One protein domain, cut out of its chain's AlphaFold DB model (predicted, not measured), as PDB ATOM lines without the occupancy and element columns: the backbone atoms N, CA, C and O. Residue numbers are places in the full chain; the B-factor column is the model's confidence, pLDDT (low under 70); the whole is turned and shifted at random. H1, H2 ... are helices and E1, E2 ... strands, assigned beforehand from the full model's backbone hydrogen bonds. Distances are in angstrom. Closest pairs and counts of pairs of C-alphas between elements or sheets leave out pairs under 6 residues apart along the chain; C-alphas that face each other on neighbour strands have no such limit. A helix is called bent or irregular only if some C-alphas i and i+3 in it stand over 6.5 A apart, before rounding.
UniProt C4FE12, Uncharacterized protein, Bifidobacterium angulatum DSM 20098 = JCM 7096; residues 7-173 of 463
ATOM      1  N   SER A   7      31.732  32.834  39.641       71.25
ATOM      2  CA  SER A   7      30.779  33.604  38.812       71.25
ATOM      3  C   SER A   7      30.888  33.316  37.308       71.25
ATOM      4  O   SER A   7      29.871  33.074  36.660       71.25
ATOM      5  N   TRP A   8      32.096  33.255  36.739       85.56
ATOM      6  CA  TRP A   8      32.245  33.297  35.279       85.56
ATOM      7  C   TRP A   8      31.778  32.022  34.560       85.56
ATOM      8  O   TRP A   8      31.314  32.109  33.421       85.56
ATOM      9  N   GLN A   9      31.861  30.850  35.202       85.50
ATOM     10  CA  GLN A   9      31.367  29.585  34.642       85.50
ATOM     11  C   GLN A   9      29.836  29.571  34.552       85.50
ATOM     12  O   GLN A   9      29.275  29.063  33.583       85.50
ATOM     13  N   ASN A  10      29.157  30.162  35.538       79.19
ATOM     14  CA  ASN A  10      27.702  30.290  35.534       79.19
ATOM     15  C   ASN A  10      27.242  31.369  34.550       79.19
ATOM     16  O   ASN A  10      26.330  31.127  33.765       79.19
ATOM     17  N   GLU A  11      27.930  32.512  34.520       87.69
ATOM     18  CA  GLU A  11      27.679  33.577  33.540       87.69
ATOM     19  C   GLU A  11      27.892  33.106  32.093       87.69
ATOM     20  O   GLU A  11      27.283  33.633  31.166       87.69
ATOM     21  N   ALA A  12      28.739  32.098  31.862       92.62
ATOM     22  CA  ALA A  12      28.945  31.532  30.532       92.62
ATOM     23  C   ALA A  12      27.652  30.966  29.919       92.62
ATOM     24  O   ALA A  12      27.506  30.962  28.695       92.62
ATOM     25  N   ARG A  13      26.693  30.531  30.748       90.88
ATOM     26  CA  ARG A  13      25.390  30.033  30.281       90.88
ATOM     27  C   ARG A  13      24.540  31.130  29.640       90.88
ATOM     28  O   ARG A  13      23.736  30.818  28.764       90.88
ATOM     29  N   ASP A  14      24.763  32.395  29.991       91.81
ATOM     30  CA  ASP A  14      24.050  33.528  29.388       91.81
ATOM     31  C   ASP A  14      24.358  33.661  27.886       91.81
ATOM     32  O   ASP A  14      23.554  34.192  27.118       91.81
ATOM     33  N   ASP A  15      25.485  33.104  27.431       94.38
ATOM     34  CA  ASP A  15      25.867  33.120  26.022       94.38
ATOM     35  C   ASP A  15      25.160  32.017  25.203       94.38
ATOM     36  O   ASP A  15      25.210  32.049  23.974       94.38
ATOM     37  N   ILE A  16      24.452  31.057  25.817       95.19
ATOM     38  CA  ILE A  16      23.795  29.954  25.080       95.19
ATOM     39  C   ILE A  16      22.843  30.480  23.998       95.19
ATOM     40  O   ILE A  16      22.775  29.912  22.908       95.19
ATOM     41  N   GLY A  17      22.154  31.597  24.252       93.69
ATOM     42  CA  GLY A  17      21.251  32.217  23.281       93.69
ATOM     43  C   GLY A  17      21.934  32.527  21.943       93.69
ATOM     44  O   GLY A  17      21.476  32.059  20.900       93.69
ATOM     45  N   GLN A  18      23.062  33.247  21.962       92.56
ATOM     46  CA  GLN A  18      23.807  33.595  20.739       92.56
ATOM     47  C   GLN A  18      24.376  32.354  20.038       92.56
ATOM     48  O   GLN A  18      24.297  32.243  18.811       92.56
ATOM     49  N   TRP A  19      24.886  31.390  20.807       95.12
ATOM     50  CA  TRP A  19      25.469  30.169  20.257       95.12
ATOM     51  C   TRP A  19      24.420  29.263  19.617       95.12
ATOM     52  O   TRP A  19      24.648  28.757  18.521       95.12
ATOM     53  N   SER A  20      23.240  29.133  20.225       94.19
ATOM     54  CA  SER A  20      22.154  28.314  19.679       94.19
ATOM     55  C   SER A  20      21.634  28.802  18.329       94.19
ATOM     56  O   SER A  20      21.289  27.995  17.466       94.19
ATOM     57  N   LEU A  21      21.644  30.120  18.112       90.50
ATOM     58  CA  LEU A  21      21.268  30.735  16.842       90.50
ATOM     59  C   LEU A  21      22.356  30.556  15.777       90.50
ATOM     60  O   LEU A  21      22.054  30.294  14.612       90.50
ATOM     61  N   ALA A  22      23.626  30.703  16.164       90.62
ATOM     62  CA  ALA A  22      24.744  30.631  15.232       90.62
ATOM     63  C   ALA A  22      25.133  29.190  14.866       90.62
ATOM     64  O   ALA A  22      25.590  28.948  13.750       90.62
ATOM     65  N   MET A  23      24.926  28.237  15.773       93.38
ATOM     66  CA  MET A  23      25.497  26.896  15.705       93.38
ATOM     67  C   MET A  23      24.414  25.827  15.952       93.38
ATOM     68  O   MET A  23      24.327  25.250  17.035       93.38
ATOM     69  N   PRO A  24      23.560  25.531  14.952       92.00
ATOM     70  CA  PRO A  24      22.505  24.522  15.089       92.00
ATOM     71  C   PRO A  24      23.041  23.083  15.114       92.00
ATOM     72  O   PRO A  24      22.329  22.166  15.525       92.00
ATOM     73  N   LYS A  25      24.273  22.874  14.635       95.44
ATOM     74  CA  LYS A  25      24.931  21.570  14.552       95.44
ATOM     75  C   LYS A  25      26.337  21.621  15.127       95.44
ATOM     76  O   LYS A  25      26.965  22.674  15.064       95.44
ATOM     77  N   ASP A  26      26.807  20.493  15.645       95.69
ATOM     78  CA  ASP A  26      28.180  20.299  16.111       95.69
ATOM     79  C   ASP A  26      29.147  19.960  14.956       95.69
ATOM     80  O   ASP A  26      28.757  19.889  13.786       95.69
ATOM     81  N   ALA A  27      30.424  19.726  15.282       93.12
ATOM     82  CA  ALA A  27      31.470  19.404  14.306       93.12
ATOM     83  C   ALA A  27      31.286  18.020  13.649       93.12
ATOM     84  O   ALA A  27      31.965  17.687  12.666       93.12
ATOM     85  N   ASP A  28      30.380  17.207  14.193       92.00
ATOM     86  CA  ASP A  28      29.994  15.902  13.673       92.00
ATOM     87  C   ASP A  28      28.693  15.931  12.863       92.00
ATOM     88  O   ASP A  28      28.342  14.944  12.217       92.00
ATOM     89  N   GLY A  29      28.057  17.101  12.767       91.56
ATOM     90  CA  GLY A  29      26.843  17.332  11.994       91.56
ATOM     91  C   GLY A  29      25.558  16.978  12.744       91.56
ATOM     92  O   GLY A  29      24.480  17.040  12.136       91.56
ATOM     93  N   ASN A  30      25.648  16.645  14.033       94.94
ATOM     94  CA  ASN A  30      24.497  16.356  14.881       94.94
ATOM     95  C   ASN A  30      23.837  17.654  15.331       94.94
ATOM     96  O   ASN A  30      24.508  18.664  15.524       94.94
ATOM     97  N   VAL A  31      22.518  17.628  15.521       97.00
ATOM     98  CA  VAL A  31      21.794  18.763  16.106       97.00
ATOM     99  C   VAL A  31      22.202  18.917  17.567       97.00
ATOM    100  O   VAL A  31      22.180  17.945  18.322       97.00
ATOM    101  N   ILE A  32      22.543  20.141  17.963       97.69
ATOM    102  CA  ILE A  32      22.925  20.430  19.344       97.69
ATOM    103  C   ILE A  32      21.667  20.636  20.181       97.69
ATOM    104  O   ILE A  32      20.861  21.530  19.923       97.69
ATOM    105  N   ASP A  33      21.529  19.832  21.226       97.56
ATOM    106  CA  ASP A  33      20.564  20.078  22.290       97.56
ATOM    107  C   ASP A  33      21.172  21.056  23.305       97.56
ATOM    108  O   ASP A  33      21.919  20.694  24.218       97.56
ATOM    109  N   TRP A  34      20.852  22.330  23.091       96.94
ATOM    110  CA  TRP A  34      21.280  23.447  23.927       96.94
ATOM    111  C   TRP A  34      20.602  23.482  25.302       96.94
ATOM    112  O   TRP A  34      21.124  24.135  26.205       96.94
ATOM    113  N   GLN A  35      19.480  22.774  25.495       96.81
ATOM    114  CA  GLN A  35      18.871  22.639  26.822       96.81
ATOM    115  C   GLN A  35      19.740  21.753  27.711       96.81
ATOM    116  O   GLN A  35      20.005  22.116  28.855       96.81
ATOM    117  N   TRP A  36      20.259  20.650  27.166       97.31
ATOM    118  CA  TRP A  36      21.255  19.841  27.863       97.31
ATOM    119  C   TRP A  36      22.522  20.642  28.176       97.31
ATOM    120  O   TRP A  36      22.960  20.628  29.324       97.31
ATOM    121  N   VAL A  37      23.064  21.408  27.218       97.25
ATOM    122  CA  VAL A  37      24.225  22.287  27.479       97.25
ATOM    123  C   VAL A  37      23.941  23.250  28.641       97.25
ATOM    124  O   VAL A  37      24.774  23.402  29.531       97.25
ATOM    125  N   GLY A  38      22.748  23.852  28.677       95.44
ATOM    126  CA  GLY A  38      22.321  24.739  29.764       95.44
ATOM    127  C   GLY A  38      22.140  24.051  31.118       95.44
ATOM    128  O   GLY A  38      22.169  24.729  32.144       95.44
ATOM    129  N   SER A  39      21.983  22.725  31.134       94.38
ATOM    130  CA  SER A  39      21.839  21.930  32.359       94.38
ATOM    131  C   SER A  39      23.169  21.511  32.996       94.38
ATOM    132  O   SER A  39      23.176  21.125  34.162       94.38
ATOM    133  N   LEU A  40      24.290  21.602  32.268       94.44
ATOM    134  CA  LEU A  40      25.611  21.178  32.745       94.44
ATOM    135  C   LEU A  40      26.121  22.051  33.895       94.44
ATOM    136  O   LEU A  40      26.180  23.277  33.756       94.44
ATOM    137  N   ASP A  41      26.583  21.443  34.991       92.25
ATOM    138  CA  ASP A  41      27.283  22.146  36.073       92.25
ATOM    139  C   ASP A  41      28.750  22.423  35.706       92.25
ATOM    140  O   ASP A  41      29.677  21.693  36.045       92.25
ATOM    141  N   LEU A  42      28.963  23.522  34.982       92.25
ATOM    142  CA  LEU A  42      30.290  23.930  34.517       92.25
ATOM    143  C   LEU A  42      31.237  24.338  35.655       92.25
ATOM    144  O   LEU A  42      32.435  24.479  35.416       92.25
ATOM    145  N   ALA A  43      30.717  24.570  36.862       86.44
ATOM    146  CA  ALA A  43      31.503  25.060  37.982       86.44
ATOM    147  C   ALA A  43      31.955  23.921  38.906       86.44
ATOM    148  O   ALA A  43      33.125  23.889  39.285       86.44
ATOM    149  N   GLN A  44      31.052  22.994  39.242       85.94
ATOM    150  CA  GLN A  44      31.352  21.858  40.124       85.94
ATOM    151  C   GLN A  44      31.826  20.609  39.374       85.94
ATOM    152  O   GLN A  44      32.472  19.757  39.976       85.94
ATOM    153  N   GLY A  45      31.567  20.520  38.069       90.50
ATOM    154  CA  GLY A  45      31.959  19.386  37.242       90.50
ATOM    155  C   GLY A  45      30.765  18.740  36.550       90.50
ATOM    156  O   GLY A  45      29.623  18.837  36.989       90.50
ATOM    157  N   ILE A  46      31.054  18.086  35.429       95.44
ATOM    158  CA  ILE A  46      30.057  17.454  34.551       95.44
ATOM    159  C   ILE A  46      30.167  15.923  34.537       95.44
ATOM    160  O   ILE A  46      29.499  15.284  33.728       95.44
ATOM    161  N   GLY A  47      31.044  15.364  35.375       95.56
ATOM    162  CA  GLY A  47      31.209  13.925  35.559       95.56
ATOM    163  C   GLY A  47      30.207  13.339  36.552       95.56
ATOM    164  O   GLY A  47      29.397  14.055  37.151       95.56
ATOM    165  N   CYS A  48      30.239  12.020  36.690       96.25
ATOM    166  CA  CYS A  48      29.345  11.246  37.544       96.25
ATOM    167  C   CYS A  48      29.759  11.230  39.028       96.25
ATOM    168  O   CYS A  48      28.922  10.953  39.896       96.25
ATOM    169  N   LEU A  49      31.023  11.516  39.349       92.75
ATOM    170  CA  LEU A  49      31.520  11.587  40.718       92.75
ATOM    171  C   LEU A  49      31.018  12.852  41.416       92.75
ATOM    172  O   LEU A  49      31.207  13.981  40.964       92.75
ATOM    173  N   ALA A  50      30.407  12.665  42.583       85.62
ATOM    174  CA  ALA A  50      29.979  13.765  43.427       85.62
ATOM    175  C   ALA A  50      31.149  14.314  44.254       85.62
ATOM    176  O   ALA A  50      32.118  13.619  44.570       85.62
ATOM    177  N   SER A  51      31.021  15.570  44.691       78.50
ATOM    178  CA  SER A  51      31.978  16.171  45.622       78.50
ATOM    179  C   SER A  51      32.110  15.320  46.893       78.50
ATOM    180  O   SER A  51      31.124  15.050  47.581       78.50
ATOM    181  N   GLY A  52      33.335  14.885  47.196       78.69
ATOM    182  CA  GLY A  52      33.642  14.027  48.344       78.69
ATOM    183  C   GLY A  52      33.608  12.522  48.065       78.69
ATOM    184  O   GLY A  52      33.989  11.751  48.951       78.69
ATOM    185  N   ASP A  53      33.220  12.082  46.862       86.44
ATOM    186  CA  ASP A  53      33.419  10.689  46.465       86.44
ATOM    187  C   ASP A  53      34.916  10.344  46.467       86.44
ATOM    188  O   ASP A  53      35.771  11.089  45.988       86.44
ATOM    189  N   SER A  54      35.239   9.165  46.997       88.62
ATOM    190  CA  SER A  54      36.573   8.584  46.883       88.62
ATOM    191  C   SER A  54      36.507   7.390  45.953       88.62
ATOM    192  O   SER A  54      35.881   6.379  46.269       88.62
ATOM    193  N   VAL A  55      37.236   7.451  44.837       90.56
ATOM    194  CA  VAL A  55      37.358   6.318  43.905       90.56
ATOM    195  C   VAL A  55      37.913   5.047  44.557       90.56
ATOM    196  O   VAL A  55      37.834   3.983  43.957       90.56
ATOM    197  N   GLU A  56      38.453   5.106  45.782       87.06
ATOM    198  CA  GLU A  56      38.885   3.929  46.554       87.06
ATOM    199  C   GLU A  56      37.729   3.198  47.259       87.06
ATOM    200  O   GLU A  56      37.870   2.024  47.591       87.06
ATOM    201  N   THR A  57      36.580   3.844  47.473       90.38
ATOM    202  CA  THR A  57      35.440   3.266  48.213       90.38
ATOM    203  C   THR A  57      34.265   2.866  47.320       90.38
ATOM    204  O   THR A  57      33.382   2.138  47.770       90.38
ATOM    205  N   LEU A  58      34.261   3.286  46.051       93.50
ATOM    206  CA  LEU A  58      33.211   2.943  45.084       93.50
ATOM    207  C   LEU A  58      33.121   1.431  44.836       93.50
ATOM    208  O   LEU A  58      34.122   0.720  44.923       93.50
ATOM    209  N   SER A  59      31.934   0.930  44.487       92.81
ATOM    210  CA  SER A  59      31.770  -0.455  44.029       92.81
ATOM    211  C   SER A  59      32.326  -0.629  42.611       92.81
ATOM    212  O   SER A  59      32.422   0.336  41.854       92.81
ATOM    213  N   ALA A  60      32.671  -1.862  42.221       92.31
ATOM    214  CA  ALA A  60      33.131  -2.146  40.857       92.31
ATOM    215  C   ALA A  60      32.089  -1.748  39.794       92.31
ATOM    216  O   ALA A  60      32.452  -1.169  38.777       92.31
ATOM    217  N   GLN A  61      30.804  -1.993  40.076       92.69
ATOM    218  CA  GLN A  61      29.692  -1.589  39.212       92.69
ATOM    219  C   GLN A  61      29.624  -0.071  39.042       92.69
ATOM    220  O   GLN A  61      29.489   0.410  37.928       92.69
ATOM    221  N   ARG A  62      29.784   0.690  40.131       94.50
ATOM    222  CA  ARG A  62      29.752   2.151  40.055       94.50
ATOM    223  C   ARG A  62      30.933   2.708  39.256       94.50
ATOM    224  O   ARG A  62      30.720   3.559  38.414       94.50
ATOM    225  N   ILE A  63      32.150   2.181  39.441       95.50
ATOM    226  CA  ILE A  63      33.318   2.600  38.636       95.50
ATOM    227  C   ILE A  63      33.079   2.335  37.143       95.50
ATOM    228  O   ILE A  63      33.432   3.166  36.313       95.50
ATOM    229  N   HIS A  64      32.499   1.182  36.811       94.69
ATOM    230  CA  HIS A  64      32.145   0.825  35.441       94.69
ATOM    231  C   HIS A  64      31.116   1.794  34.842       94.69
ATOM    232  O   HIS A  64      31.361   2.382  33.791       94.69
ATOM    233  N   ASP A  65      29.986   1.977  35.525       95.50
ATOM    234  CA  ASP A  65      28.869   2.773  35.016       95.50
ATOM    235  C   ASP A  65      29.227   4.261  34.929       95.50
ATOM    236  O   ASP A  65      28.916   4.900  33.924       95.50
ATOM    237  N   ASP A  66      29.938   4.794  35.927       97.38
ATOM    238  CA  ASP A  66      30.410   6.182  35.937       97.38
ATOM    239  C   ASP A  66      31.395   6.411  34.774       97.38
ATOM    240  O   ASP A  66      31.207   7.333  33.984       97.38
ATOM    241  N   LEU A  67      32.365   5.504  34.560       97.69
ATOM    242  CA  LEU A  67      33.327   5.622  33.454       97.69
ATOM    243  C   LEU A  67      32.633   5.599  32.088       97.69
ATOM    244  O   LEU A  67      32.977   6.374  31.191       97.69
ATOM    245  N   ARG A  68      31.651   4.709  31.920       96.81
ATOM    246  CA  ARG A  68      30.848   4.630  30.699       96.81
ATOM    247  C   ARG A  68      30.106   5.940  30.440       96.81
ATOM    248  O   ARG A  68      30.176   6.477  29.335       96.81
ATOM    249  N   ASN A  69      29.400   6.446  31.447       97.50
ATOM    250  CA  ASN A  69      28.593   7.656  31.336       97.50
ATOM    251  C   ASN A  69      29.456   8.901  31.091       97.50
ATOM    252  O   ASN A  69      29.083   9.754  30.283       97.50
ATOM    253  N   ASP A  70      30.633   8.982  31.703       98.19
ATOM    254  CA  ASP A  70      31.568  10.087  31.494       98.19
ATOM    255  C   ASP A  70      32.116  10.119  30.066       98.19
ATOM    256  O   ASP A  70      32.170  11.187  29.449       98.19
ATOM    257  N   TYR A  71      32.450   8.956  29.490       97.81
ATOM    258  CA  TYR A  71      32.802   8.879  28.070       97.81
ATOM    259  C   TYR A  71      31.651   9.348  27.175       97.81
ATOM    260  O   TYR A  71      31.888  10.125  26.252       97.81
ATOM    261  N   MET A  72      30.405   8.959  27.470       96.00
ATOM    262  CA  MET A  72      29.236   9.424  26.710       96.00
ATOM    263  C   MET A  72      29.042  10.945  26.812       96.00
ATOM    264  O   MET A  72      28.722  11.599  25.815       96.00
ATOM    265  N   THR A  73      29.263  11.525  27.994       97.56
ATOM    266  CA  THR A  73      29.224  12.979  28.204       97.56
ATOM    267  C   THR A  73      30.312  13.677  27.394       97.56
ATOM    268  O   THR A  73      30.023  14.640  26.678       97.56
ATOM    269  N   ARG A  74      31.550  13.170  27.443       97.31
ATOM    270  CA  ARG A  74      32.686  13.729  26.701       97.31
ATOM    271  C   ARG A  74      32.466  13.658  25.189       97.31
ATOM    272  O   ARG A  74      32.650  14.661  24.500       97.31
ATOM    273  N   ASP A  75      32.005  12.514  24.686       94.94
ATOM    274  CA  ASP A  75      31.717  12.290  23.265       94.94
ATOM    275  C   ASP A  75      30.636  13.243  22.736       94.94
ATOM    276  O   ASP A  75      30.679  13.646  21.574       94.94
ATOM    277  N   ARG A  76      29.682  13.646  23.585       95.25
ATOM    278  CA  ARG A  76      28.665  14.649  23.247       95.25
ATOM    279  C   ARG A  76      29.198  16.085  23.323       95.25
ATOM    280  O   ARG A  76      28.741  16.945  22.573       95.25
ATOM    281  N   LEU A  77      30.141  16.359  24.224       96.81
ATOM    282  CA  LEU A  77      30.637  17.707  24.507       96.81
ATOM    283  C   LEU A  77      31.731  18.176  23.537       96.81
ATOM    284  O   LEU A  77      31.694  19.305  23.045       96.81
ATOM    285  N   GLU A  78      32.714  17.333  23.238       95.81
ATOM    286  CA  GLU A  78      33.870  17.721  22.418       95.81
ATOM    287  C   GLU A  78      33.535  18.147  20.976       95.81
ATOM    288  O   GLU A  78      34.171  19.080  20.470       95.81
ATOM    289  N   PRO A  79      32.541  17.553  20.282       95.62
ATOM    290  CA  PRO A  79      32.081  18.056  18.989       95.62
ATOM    291  C   PRO A  79      31.513  19.474  19.050       95.62
ATOM    292  O   PRO A  79      31.686  20.238  18.095       95.62
ATOM    293  N   ILE A  80      30.869  19.842  20.162       97.44
ATOM    294  CA  ILE A  80      30.340  21.190  20.389       97.44
ATOM    295  C   ILE A  80      31.507  22.167  20.534       97.44
ATOM    296  O   ILE A  80      31.560  23.157  19.806       97.44
ATOM    297  N   ILE A  81      32.489  21.857  21.393       96.44
ATOM    298  CA  ILE A  81      33.692  22.688  21.587       96.44
ATOM    299  C   ILE A  81      34.440  22.877  20.256       96.44
ATOM    300  O   ILE A  81      34.774  24.000  19.879       96.44
ATOM    301  N   ALA A  82      34.650  21.800  19.493       92.94
ATOM    302  CA  ALA A  82      35.337  21.865  18.203       92.94
ATOM    303  C   ALA A  82      34.616  22.770  17.183       92.94
ATOM    304  O   ALA A  82      35.262  23.494  16.414       92.94
ATOM    305  N   GLN A  83      33.280  22.753  17.177       94.31
ATOM    306  CA  GLN A  83      32.485  23.604  16.294       94.31
ATOM    307  C   GLN A  83      32.449  25.059  16.758       94.31
ATOM    308  O   GLN A  83      32.432  25.952  15.905       94.31
ATOM    309  N   CYS A  84      32.498  25.316  18.067       94.56
ATOM    310  CA  CYS A  84      32.595  26.666  18.612       94.56
ATOM    311  C   CYS A  84      33.817  27.408  18.061       94.56
ATOM    312  O   CYS A  84      33.672  28.528  17.568       94.56
ATOM    313  N   ASN A  85      34.994  26.763  18.070       90.25
ATOM    314  CA  ASN A  85      36.232  27.337  17.530       90.25
ATOM    315  C   ASN A  85      36.053  27.769  16.070       90.25
ATOM    316  O   ASN A  85      36.386  28.894  15.694       90.25
ATOM    317  N   SER A  86      35.512  26.867  15.247       86.88
ATOM    318  CA  SER A  86      35.321  27.116  13.817       86.88
ATOM    319  C   SER A  86      34.305  28.231  13.585       86.88
ATOM    320  O   SER A  86      34.614  29.187  12.884       86.88
ATOM    321  N   SER A  87      33.135  28.143  14.219       91.19
ATOM    322  CA  SER A  87      32.035  29.098  14.035       91.19
ATOM    323  C   SER A  87      32.442  30.508  14.457       91.19
ATOM    324  O   SER A  87      32.198  31.461  13.726       91.19
ATOM    325  N   PHE A  88      33.144  30.655  15.584       91.81
ATOM    326  CA  PHE A  88      33.604  31.968  16.034       91.81
ATOM    327  C   PHE A  88      34.626  32.602  15.089       91.81
ATOM    328  O   PHE A  88      34.630  33.816  14.909       91.81
ATOM    329  N   MET A  89      35.502  31.793  14.489       87.06
ATOM    330  CA  MET A  89      36.583  32.287  13.633       87.06
ATOM    331  C   MET A  89      36.173  32.528  12.182       87.06
ATOM    332  O   MET A  89      36.905  33.210  11.462       87.06
ATOM    333  N   THR A  90      35.051  31.966  11.732       81.88
ATOM    334  CA  THR A  90      34.627  32.044  10.327       81.88
ATOM    335  C   THR A  90      33.313  32.783  10.122       81.88
ATOM    336  O   THR A  90      33.136  33.392   9.068       81.88
ATOM    337  N   ASP A  91      32.410  32.780  11.102       77.81
ATOM    338  CA  ASP A  91      31.096  33.406  10.977       77.81
ATOM    339  C   ASP A  91      31.138  34.862  11.457       77.81
ATOM    340  O   ASP A  91      30.780  35.188  12.588       77.81
ATOM    341  N   PHE A  92      31.641  35.749  10.595       73.00
ATOM    342  CA  PHE A  92      31.670  37.198  10.839       73.00
ATOM    343  C   PHE A  92      30.303  37.873  10.663       73.00
ATOM    344  O   PHE A  92      30.130  38.996  11.132       73.00
ATOM    345  N   ASP A  93      29.347  37.193  10.025       67.75
ATOM    346  CA  ASP A  93      28.020  37.738   9.738       67.75
ATOM    347  C   ASP A  93      27.069  37.568  10.933       67.75
ATOM    348  O   ASP A  93      26.222  38.428  11.191       67.75
ATOM    349  N   ARG A  94      27.213  36.482  11.705       66.38
ATOM    350  CA  ARG A  94      26.452  36.261  12.942       66.38
ATOM    351  C   ARG A  94      27.183  36.895  14.126       66.38
ATOM    352  O   ARG A  94      28.365  36.653  14.361       66.38
ATOM    353  N   HIS A  95      26.462  37.715  14.895       72.00
ATOM    354  CA  HIS A  95      26.968  38.430  16.076       72.00
ATOM    355  C   HIS A  95      27.256  37.468  17.248       72.00
ATOM    356  O   HIS A  95      26.534  37.433  18.240       72.00
ATOM    357  N   LEU A  96      28.324  36.676  17.135       88.81
ATOM    358  CA  LEU A  96      28.944  35.997  18.272       88.81
ATOM    359  C   LEU A  96      29.872  36.991  18.971       88.81
ATOM    360  O   LEU A  96      30.973  37.251  18.481       88.81
ATOM    361  N   SER A  97      29.413  37.574  20.076       88.81
ATOM    362  CA  SER A  97      30.114  38.643  20.799       88.81
ATOM    363  C   SER A  97      31.054  38.139  21.892       88.81
ATOM    364  O   SER A  97      31.883  38.908  22.369       88.81
ATOM    365  N   SER A  98      30.914  36.877  22.308       92.62
ATOM    366  CA  SER A  98      31.645  36.302  23.440       92.62
ATOM    367  C   SER A  98      32.053  34.858  23.173       92.62
ATOM    368  O   SER A  98      31.246  34.035  22.733       92.62
ATOM    369  N   TYR A  99      33.300  34.540  23.505       95.25
ATOM    370  CA  TYR A  99      33.888  33.203  23.486       95.25
ATOM    371  C   TYR A  99      33.878  32.517  24.862       95.25
ATOM    372  O   TYR A  99      34.465  31.448  25.062       95.25
ATOM    373  N   ARG A 100      33.191  33.109  25.842       95.81
ATOM    374  CA  ARG A 100      33.167  32.624  27.227       95.81
ATOM    375  C   ARG A 100      32.514  31.245  27.374       95.81
ATOM    376  O   ARG A 100      33.066  30.430  28.108       95.81
ATOM    377  N   LEU A 101      31.412  30.945  26.674       96.56
ATOM    378  CA  LEU A 101      30.793  29.606  26.717       96.56
ATOM    379  C   LEU A 101      31.736  28.487  26.243       96.56
ATOM    380  O   LEU A 101      31.963  27.569  27.026       96.56
ATOM    381  N   PRO A 102      32.346  28.545  25.040       96.81
ATOM    382  CA  PRO A 102      33.327  27.544  24.609       96.81
ATOM    383  C   PRO A 102      34.449  27.310  25.628       96.81
ATOM    384  O   PRO A 102      34.821  26.167  25.889       96.81
ATOM    385  N   ARG A 103      34.945  28.388  26.247       96.44
ATOM    386  CA  ARG A 103      35.966  28.320  27.297       96.44
ATOM    387  C   ARG A 103      35.466  27.602  28.553       96.44
ATOM    388  O   ARG A 103      36.174  26.758  29.088       96.44
ATOM    389  N   ALA A 104      34.248  27.896  29.004       96.81
ATOM    390  CA  ALA A 104      33.642  27.225  30.155       96.81
ATOM    391  C   ALA A 104      33.370  25.733  29.886       96.81
ATOM    392  O   ALA A 104      33.575  24.900  30.766       96.81
ATOM    393  N   LEU A 105      32.975  25.379  28.657       97.38
ATOM    394  CA  LEU A 105      32.827  23.982  28.244       97.38
ATOM    395  C   LEU A 105      34.173  23.242  28.261       97.38
ATOM    396  O   LEU A 105      34.245  22.136  28.787       97.38
ATOM    397  N   ALA A 106      35.246  23.852  27.746       97.25
ATOM    398  CA  ALA A 106      36.589  23.270  27.801       97.25
ATOM    399  C   ALA A 106      37.106  23.125  29.242       97.25
ATOM    400  O   ALA A 106      37.635  22.077  29.597       97.25
ATOM    401  N   TYR A 107      36.882  24.129  30.094       96.75
ATOM    402  CA  TYR A 107      37.196  24.079  31.526       96.75
ATOM    403  C   TYR A 107      36.536  22.881  32.233       96.75
ATOM    404  O   TYR A 107      37.190  22.166  32.999       96.75
ATOM    405  N   ALA A 108      35.247  22.650  31.964       96.75
ATOM    406  CA  ALA A 108      34.513  21.511  32.505       96.75
ATOM    407  C   ALA A 108      35.005  20.182  31.906       96.75
ATOM    408  O   ALA A 108      35.150  19.195  32.625       96.75
ATOM    409  N   ASN A 109      35.333  20.167  30.609       97.94
ATOM    410  CA  ASN A 109      35.840  18.982  29.919       97.94
ATOM    411  C   ASN A 109      37.212  18.530  30.441       97.94
ATOM    412  O   ASN A 109      37.437  17.328  30.565       97.94
ATOM    413  N   ARG A 110      38.118  19.447  30.808       97.50
ATOM    414  CA  ARG A 110      39.388  19.083  31.466       97.50
ATOM    415  C   ARG A 110      39.157  18.295  32.759       97.50
ATOM    416  O   ARG A 110      39.737  17.231  32.945       97.50
ATOM    417  N   ARG A 111      38.231  18.762  33.604       96.56
ATOM    418  CA  ARG A 111      37.851  18.091  34.865       96.56
ATOM    419  C   ARG A 111      37.169  16.747  34.630       96.56
ATOM    420  O   ARG A 111      37.488  15.787  35.321       96.56
ATOM    421  N   LEU A 112      36.307  16.651  33.615       98.12
ATOM    422  CA  LEU A 112      35.735  15.373  33.185       98.12
ATOM    423  C   LEU A 112      36.830  14.380  32.762       98.12
ATOM    424  O   LEU A 112      36.768  13.204  33.102       98.12
ATOM    425  N   ASN A 113      37.866  14.837  32.054       97.88
ATOM    426  CA  ASN A 113      38.982  13.970  31.673       97.88
ATOM    427  C   ASN A 113      39.844  13.563  32.881       97.88
ATOM    428  O   ASN A 113      40.346  12.438  32.904       97.88
ATOM    429  N   ASP A 114      39.995  14.414  33.897       97.12
ATOM    430  CA  ASP A 114      40.640  14.021  35.157       97.12
ATOM    431  C   ASP A 114      39.862  12.897  35.856       97.12
ATOM    432  O   ASP A 114      40.455  11.918  36.312       97.12
ATOM    433  N   GLU A 115      38.533  13.002  35.889       97.31
ATOM    434  CA  GLU A 115      37.637  11.991  36.449       97.31
ATOM    435  C   GLU A 115      37.695  10.663  35.684       97.31
ATOM    436  O   GLU A 115      37.942   9.615  36.288       97.31
ATOM    437  N   ILE A 116      37.597  10.706  34.352       97.94
ATOM    438  CA  ILE A 116      37.774   9.532  33.485       97.94
ATOM    439  C   ILE A 116      39.113   8.848  33.792       97.94
ATOM    440  O   ILE A 116      39.172   7.629  33.964       97.94
ATOM    441  N   ASN A 117      40.200   9.616  33.906       96.88
ATOM    442  CA  ASN A 117      41.519   9.068  34.218       96.88
ATOM    443  C   ASN A 117      41.593   8.467  35.632       96.88
ATOM    444  O   ASN A 117      42.225   7.420  35.812       96.88
ATOM    445  N   LEU A 118      40.926   9.065  36.624       96.62
ATOM    446  CA  LEU A 118      40.811   8.494  37.969       96.62
ATOM    447  C   LEU A 118      40.062   7.159  37.963       96.62
ATOM    448  O   LEU A 118      40.526   6.205  38.592       96.62
ATOM    449  N   LEU A 119      38.932   7.080  37.258       97.56
ATOM    450  CA  LEU A 119      38.113   5.872  37.147       97.56
ATOM    451  C   LEU A 119      38.857   4.758  36.403       97.56
ATOM    452  O   LEU A 119      38.908   3.624  36.887       97.56
ATOM    453  N   LEU A 120      39.528   5.088  35.291       96.62
ATOM    454  CA  LEU A 120      40.410   4.167  34.568       96.62
ATOM    455  C   LEU A 120      41.479   3.579  35.491       96.62
ATOM    456  O   LEU A 120      41.641   2.357  35.554       96.62
ATOM    457  N   HIS A 121      42.184   4.443  36.227       94.88
ATOM    458  CA  HIS A 121      43.264   4.041  37.122       94.88
ATOM    459  C   HIS A 121      42.757   3.242  38.333       94.88
ATOM    460  O   HIS A 121      43.413   2.302  38.788       94.88
ATOM    461  N   ALA A 122      41.580   3.582  38.865       94.31
ATOM    462  CA  ALA A 122      40.941   2.830  39.940       94.31
ATOM    463  C   ALA A 122      40.537   1.422  39.484       94.31
ATOM    464  O   ALA A 122      40.817   0.453  40.191       94.31
ATOM    465  N   GLY A 123      39.931   1.292  38.301       93.56
ATOM    466  CA  GLY A 123      39.563  -0.008  37.750       93.56
ATOM    467  C   GLY A 123      40.770  -0.888  37.425       93.56
ATOM    468  O   GLY A 123      40.759  -2.075  37.750       93.56
ATOM    469  N   GLU A 124      41.851  -0.308  36.899       92.62
ATOM    470  CA  GLU A 124      43.101  -1.036  36.645       92.62
ATOM    471  C   GLU A 124      43.741  -1.554  37.943       92.62
ATOM    472  O   GLU A 124      44.056  -2.741  38.047       92.62
ATOM    473  N   ARG A 125      43.862  -0.708  38.979       91.75
ATOM    474  CA  ARG A 125      44.415  -1.113  40.290       91.75
ATOM    475  C   ARG A 125      43.598  -2.196  40.990       91.75
ATOM    476  O   ARG A 125      44.142  -2.946  41.795       91.75
ATOM    477  N   ARG A 126      42.299  -2.263  40.711       90.00
ATOM    478  CA  ARG A 126      41.380  -3.271  41.256       90.00
ATOM    479  C   ARG A 126      41.257  -4.508  40.371       90.00
ATOM    480  O   ARG A 126      40.462  -5.387  40.688       90.00
ATOM    481  N   HIS A 127      42.025  -4.576  39.282       90.19
ATOM    482  CA  HIS A 127      41.981  -5.662  38.309       90.19
ATOM    483  C   HIS A 127      40.584  -5.878  37.701       90.19
ATOM    484  O   HIS A 127      40.199  -7.014  37.432       90.19
ATOM    485  N   LEU A 128      39.827  -4.795  37.480       90.31
ATOM    486  CA  LEU A 128      38.557  -4.836  36.740       90.31
ATOM    487  C   LEU A 128      38.802  -4.922  35.228       90.31
ATOM    488  O   LEU A 128      38.054  -5.575  34.512       90.31
ATOM    489  N   TRP A 129      39.871  -4.290  34.752       92.25
ATOM    490  CA  TRP A 129      40.290  -4.280  33.353       92.25
ATOM    491  C   TRP A 129      41.781  -3.998  33.242       92.25
ATOM    492  O   TRP A 129      42.421  -3.520  34.180       92.25
ATOM    493  N   LYS A 130      42.326  -4.252  32.056       92.00
ATOM    494  CA  LYS A 130      43.642  -3.774  31.636       92.00
ATOM    495  C   LYS A 130      43.485  -2.545  30.752       92.00
ATOM    496  O   LYS A 130      42.704  -2.586  29.803       92.00
ATOM    497  N   VAL A 131      44.247  -1.485  31.009       93.94
ATOM    498  CA  VAL A 131      44.212  -0.278  30.176       93.94
ATOM    499  C   VAL A 131      45.316  -0.350  29.124       93.94
ATOM    500  O   VAL A 131      46.492  -0.544  29.425       93.94
ATOM    501  N   SER A 132      44.955  -0.168  27.856       92.50
ATOM    502  CA  SER A 132      45.922   0.006  26.768       92.50
ATOM    503  C   SER A 132      45.606   1.268  25.975       92.50
ATOM    504  O   SER A 132      44.448   1.635  25.825       92.50
ATOM    505  N   ARG A 133      46.631   1.956  25.467       92.00
ATOM    506  CA  ARG A 133      46.463   3.114  24.578       92.00
ATOM    507  C   ARG A 133      46.913   2.709  23.188       92.00
ATOM    508  O   ARG A 133      48.077   2.357  22.998       92.00
ATOM    509  N   LYS A 134      45.992   2.708  22.226       90.88
ATOM    510  CA  LYS A 134      46.259   2.251  20.858       90.88
ATOM    511  C   LYS A 134      46.114   3.410  19.889       90.88
ATOM    512  O   LYS A 134      45.081   4.071  19.848       90.88
ATOM    513  N   ARG A 135      47.149   3.625  19.076       88.50
ATOM    514  CA  ARG A 135      47.066   4.536  17.935       88.50
ATOM    515  C   ARG A 135      46.190   3.895  16.861       88.50
ATOM    516  O   ARG A 135      46.493   2.800  16.391       88.50
ATOM    517  N   GLN A 136      45.131   4.585  16.469       88.88
ATOM    518  CA  GLN A 136      44.161   4.145  15.473       88.88
ATOM    519  C   GLN A 136      43.988   5.271  14.449       88.88
ATOM    520  O   GLN A 136      43.288   6.261  14.668       88.88
ATOM    521  N   GLY A 137      44.704   5.163  13.329       88.12
ATOM    522  CA  GLY A 137      44.742   6.218  12.320       88.12
ATOM    523  C   GLY A 137      45.331   7.523  12.867       88.12
ATOM    524  O   GLY A 137      46.526   7.598  13.178       88.12
ATOM    525  N   ARG A 138      44.499   8.569  12.936       83.25
ATOM    526  CA  ARG A 138      44.895   9.931  13.335       83.25
ATOM    527  C   ARG A 138      44.809  10.195  14.837       83.25
ATOM    528  O   ARG A 138      45.327  11.220  15.265       83.25
ATOM    529  N   GLY A 139      44.169   9.314  15.603       84.75
ATOM    530  CA  GLY A 139      43.995   9.467  17.045       84.75
ATOM    531  C   GLY A 139      44.604   8.322  17.846       84.75
ATOM    532  O   GLY A 139      45.024   7.299  17.298       84.75
ATOM    533  N   THR A 140      44.620   8.504  19.159       87.75
ATOM    534  CA  THR A 140      44.893   7.452  20.139       87.75
ATOM    535  C   THR A 140      43.633   7.273  20.969       87.75
ATOM    536  O   THR A 140      43.067   8.266  21.416       87.75
ATOM    537  N   ALA A 141      43.207   6.028  21.157       90.81
ATOM    538  CA  ALA A 141      42.075   5.682  22.009       90.81
ATOM    539  C   ALA A 141      42.536   4.789  23.163       90.81
ATOM    540  O   ALA A 141      43.455   3.966  23.012       90.81
ATOM    541  N   VAL A 142      41.897   4.958  24.316       93.56
ATOM    542  CA  VAL A 142      41.957   4.009  25.421       93.56
ATOM    543  C   VAL A 142      41.133   2.775  25.058       93.56
ATOM    544  O   VAL A 142      39.982   2.869  24.655       93.56
ATOM    545  N   VAL A 143      41.733   1.598  25.201       93.50
ATOM    546  CA  VAL A 143      41.083   0.307  24.974       93.50
ATOM    547  C   VAL A 143      41.199  -0.509  26.248       93.50
ATOM    548  O   VAL A 143      42.318  -0.805  26.694       93.50
ATOM    549  N   LEU A 144      40.043  -0.859  26.807       93.38
ATOM    550  CA  LEU A 144      39.933  -1.751  27.949       93.38
ATOM    551  C   LEU A 144      40.009  -3.198  27.465       93.38
ATOM    552  O   LEU A 144      39.412  -3.563  26.460       93.38
ATOM    553  N   GLY A 145      40.805  -4.009  28.150       88.62
ATOM    554  CA  GLY A 145      40.873  -5.448  27.927       88.62
ATOM    555  C   GLY A 145      40.482  -6.217  29.180       88.62
ATOM    556  O   GLY A 145      40.474  -5.662  30.284       88.62
ATOM    557  N   ALA A 146      40.224  -7.514  29.006       82.50
ATOM    558  CA  ALA A 146      40.013  -8.429  30.120       82.50
ATOM    559  C   ALA A 146      41.159  -8.324  31.150       82.50
ATOM    560  O   ALA A 146      42.319  -8.110  30.763       82.50
ATOM    561  N   PRO A 147      40.860  -8.459  32.453       79.94
ATOM    562  CA  PRO A 147      41.888  -8.424  33.483       79.94
ATOM    563  C   PRO A 147      42.858  -9.608  33.359       79.94
ATOM    564  O   PRO A 147      42.568 -10.617  32.716       79.94
ATOM    565  N   GLU A 148      44.026  -9.483  33.992       74.44
ATOM    566  CA  GLU A 148      45.035 -10.549  34.018       74.44
ATOM    567  C   GLU A 148      44.485 -11.840  34.671       74.44
ATOM    568  O   GLU A 148      43.609 -11.768  35.546       74.44
ATOM    569  N   PRO A 149      44.989 -13.034  34.294       66.38
ATOM    570  CA  PRO A 149      44.544 -14.305  34.862       66.38
ATOM    571  C   PRO A 149      44.629 -14.314  36.399       66.38
ATOM    572  O   PRO A 149      45.704 -14.146  36.968       66.38
ATOM    573  N   GLY A 150      43.491 -14.529  37.069       64.75
ATOM    574  CA  GLY A 150      43.375 -14.475  38.535       64.75
ATOM    575  C   GLY A 150      42.810 -13.163  39.097       64.75
ATOM    576  O   GLY A 150      42.579 -13.081  40.301       64.75
ATOM    577  N   GLY A 151      42.542 -12.162  38.250       63.88
ATOM    578  CA  GLY A 151      41.785 -10.966  38.627       63.88
ATOM    579  C   GLY A 151      40.333 -11.285  39.002       63.88
ATOM    580  O   GLY A 151      39.707 -12.182  38.433       63.88
ATOM    581  N   HIS A 152      39.782 -10.550  39.971       65.44
ATOM    582  CA  HIS A 152      38.376 -10.674  40.349       65.44
ATOM    583  C   HIS A 152      37.516  -9.840  39.395       65.44
ATOM    584  O   HIS A 152      37.325  -8.647  39.611       65.44
ATOM    585  N   PHE A 153      37.007 -10.476  38.340       69.69
ATOM    586  CA  PHE A 153      36.046  -9.868  37.426       69.69
ATOM    587  C   PHE A 153      34.616 -10.210  37.879       69.69
ATOM    588  O   PHE A 153      34.246 -11.389  37.853       69.69
ATOM    589  N   PRO A 154      33.811  -9.233  38.336       73.00
ATOM    590  CA  PRO A 154      32.422  -9.484  38.701       73.00
ATOM    591  C   PRO A 154      31.637 -10.043  37.510       73.00
ATOM    592  O   PRO A 154      31.691  -9.502  36.406       73.00
ATOM    593  N   ALA A 155      30.884 -11.123  37.730       67.88
ATOM    594  CA  ALA A 155      30.023 -11.693  36.699       67.88
ATOM    595  C   ALA A 155      28.909 -10.688  36.349       67.88
ATOM    596  O   ALA A 155      28.021 -10.453  37.167       67.88
ATOM    597  N   GLY A 156      28.976 -10.095  35.154       70.19
ATOM    598  CA  GLY A 156      27.988  -9.135  34.648       70.19
ATOM    599  C   GLY A 156      28.541  -7.768  34.235       70.19
ATOM    600  O   GLY A 156      27.791  -7.001  33.644       70.19
ATOM    601  N   LEU A 157      29.819  -7.470  34.498       80.56
ATOM    602  CA  LEU A 157      30.471  -6.296  33.906       80.56
ATOM    603  C   LEU A 157      30.907  -6.608  32.474       80.56
ATOM    604  O   LEU A 157      31.480  -7.668  32.229       80.56
ATOM    605  N   ASP A 158      30.648  -5.694  31.543       85.62
ATOM    606  CA  ASP A 158      31.036  -5.827  30.139       85.62
ATOM    607  C   ASP A 158      31.881  -4.628  29.718       85.62
ATOM    608  O   ASP A 158      31.371  -3.578  29.350       85.62
ATOM    609  N   VAL A 159      33.203  -4.798  29.742       86.19
ATOM    610  CA  VAL A 159      34.145  -3.719  29.410       86.19
ATOM    611  C   VAL A 159      34.070  -3.274  27.948       86.19
ATOM    612  O   VAL A 159      34.573  -2.200  27.633       86.19
ATOM    613  N   GLU A 160      33.456  -4.065  27.062       87.12
ATOM    614  CA  GLU A 160      33.293  -3.721  25.643       87.12
ATOM    615  C   GLU A 160      32.220  -2.639  25.424       87.12
ATOM    616  O   GLU A 160      32.178  -2.004  24.362       87.12
ATOM    617  N   ASP A 161      31.360  -2.401  26.424       90.50
ATOM    618  CA  ASP A 161      30.351  -1.341  26.388       90.50
ATOM    619  C   ASP A 161      30.896   0.046  26.790       90.50
ATOM    620  O   ASP A 161      30.235   1.065  26.548       90.50
ATOM    621  N   ILE A 162      32.127   0.089  27.318       93.44
ATOM    622  CA  ILE A 162      32.904   1.298  27.599       93.44
ATOM    623  C   ILE A 162      33.813   1.576  26.401       93.44
ATOM    624  O   ILE A 162      34.815   0.893  26.182       93.44
ATOM    625  N   GLN A 163      33.496   2.619  25.635       90.62
ATOM    626  CA  GLN A 163      34.233   2.954  24.417       90.62
ATOM    627  C   GLN A 163      34.788   4.376  24.463       90.62
ATOM    628  O   GLN A 163      34.038   5.346  24.528       90.62
ATOM    629  N   ASP A 164      36.110   4.503  24.350       93.19
ATOM    630  CA  ASP A 164      36.761   5.772  24.025       93.19
ATOM    631  C   ASP A 164      36.720   5.989  22.506       93.19
ATOM    632  O   ASP A 164      37.560   5.476  21.761       93.19
ATOM    633  N   ARG A 165      35.760   6.789  22.035       91.38
ATOM    634  CA  ARG A 165      35.560   7.042  20.601       91.38
ATOM    635  C   ARG A 165      36.472   8.123  20.022       91.38
ATOM    636  O   ARG A 165      36.301   8.504  18.862       91.38
ATOM    637  N   THR A 166      37.465   8.610  20.776       89.31
ATOM    638  CA  THR A 166      38.352   9.709  20.343       89.31
ATOM    639  C   THR A 166      38.946   9.455  18.957       89.31
ATOM    640  O   THR A 166      38.898  10.321  18.080       89.31
ATOM    641  N   ALA A 167      39.531   8.273  18.741       88.44
ATOM    642  CA  ALA A 167      40.216   7.987  17.488       88.44
ATOM    643  C   ALA A 167      39.242   7.859  16.308       88.44
ATOM    644  O   ALA A 167      39.517   8.414  15.241       88.44
ATOM    645  N   ASP A 168      38.101   7.201  16.512       90.12
ATOM    646  CA  ASP A 168      37.058   7.049  15.495       90.12
ATOM    647  C   ASP A 168      36.513   8.410  15.061       90.12
ATOM    648  O   ASP A 168      36.542   8.731  13.873       90.12
ATOM    649  N   ILE A 169      36.151   9.267  16.020       89.44
ATOM    650  CA  ILE A 169      35.649  10.623  15.761       89.44
ATOM    651  C   ILE A 169      36.676  11.443  14.962       89.44
ATOM    652  O   ILE A 169      36.337  12.106  13.975       89.44
ATOM    653  N   LEU A 170      37.960  11.395  15.340       88.38
ATOM    654  CA  LEU A 170      39.018  12.112  14.619       88.38
ATOM    655  C   LEU A 170      39.216  11.593  13.186       88.38
ATOM    656  O   LEU A 170      39.466  12.394  12.274       88.38
ATOM    657  N   ASN A 171      39.108  10.279  12.980       89.62
ATOM    658  CA  ASN A 171      39.205   9.651  11.665       89.62
ATOM    659  C   ASN A 171      37.995  10.011  10.787       89.62
ATOM    660  O   ASN A 171      38.182  10.467   9.657       89.62
ATOM    661  N   GLU A 172      36.776   9.915  11.318       90.69
ATOM    662  CA  GLU A 172      35.536  10.295  10.632       90.69
ATOM    663  C   GLU A 172      35.552  11.768  10.207       90.69
ATOM    664  O   GLU A 172      35.305  12.090   9.041       90.69
ATOM    665  N   ARG A 173      35.941  12.681  11.110       89.25
ATOM    666  CA  ARG A 173      36.119  14.109  10.794       89.25
ATOM    667  C   ARG A 173      37.126  14.328   9.671       89.25
ATOM    668  O   ARG A 173      36.950  15.214   8.831       89.25
TER     669      ARG A 173
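This is residues 7 to 173 of the 463 residues of an uncharacterized protein of Bifidobacterium angulatum DSM 20098 = JCM 7096 (UniProt C4FE12). A long helical hairpin, H3 and H4, forms the middle of a flat model, with a smaller helical pair, H1 and H2, at the end where H3 leads into H4, H1 packing on the first residues of H4. Beside the other end of H4 begins a two-stranded hairpin, E1 and E2, with the short last helix H5 packing on it near its turn. The printed part has 167 residues, with five named helices and two named strands in the order H1 H2 H3 H4 E1 E2 H5; the sheet, order E1 - E2, is antiparallel and the class is mostly helix. The whole is compact, with a radius of gyration of the C-alphas of 17.8 A and spans of 61 by 38 by 20 A.

E1 is residues 130 to 136, 18.0 A long, and E2 is residues 139 to 145, 18.7 A. H4 is residues 100 to 125, 37.9 A, and H3 is residues 60 to 90, 45.9 A, from C-alpha 60 at (33.131, -2.146, 40.857). H1 is residues 7 to 22, 24.5 A, beginning at C-alpha 7 (30.779, 33.604, 38.812); it has a kink of 42 degrees near residue 15 and is only just irregular, C-alphas 14 and 17 being 6.8 A apart. H2 is residues 34 to 39, 8.6 A. H5 is residues 166 to 173, 10.7 A, ending at C-alpha 173 (36.119, 14.109, 10.794).

E1 and E2 form an antiparallel hairpin at 151 degrees, with N 132 and O 143 at 3.0 A and N 134 and O 141 at 2.9 A, within hydrogen-bond range. The closest C-alphas of E2 and H5 are those of Gly 139 and Ala 167, 4.1 A apart; those of H4 and E1 are Glu 124 and Lys 130, 5.7 A. H3 and H4, a helical hairpin, touch at a shallow tilt of 28 degrees, opposite ways, closest at the C-alphas of Ile 81 and Pro 102, 5.7 A. H1, with residues 9 to 16 alone, touches residues 100 to 104 of H4, closest at the C-alphas of Ala 12 and Leu 101, 4.7 A. H1 and H2, also a helical hairpin, touch at a shallow tilt of 13 degrees, opposite ways, closest at the C-alphas of Arg 13 and Gly 38, 6.1 A. H5 is close to H3 but not clearly touching, the C-alphas of Asp 75 and Thr 166 being 7.7 A apart. H4 and H5 are apart. Every O i to N i+4 pair is within hydrogen-bond range in H2 and H5, against 6 of 12 in H1, 24 of 27 in H3 and 21 of 22 in H4.

The C-alphas farthest apart are those of Asp 93 and Gly 150, 61.6 A. The printed part has no cut. The links H1 to H2, H2 to H3 and E2 to H5 are long. The mean pLDDT of the printed part is 90.4; residues 93 to 94, 149 to 153 and 155 are under 70.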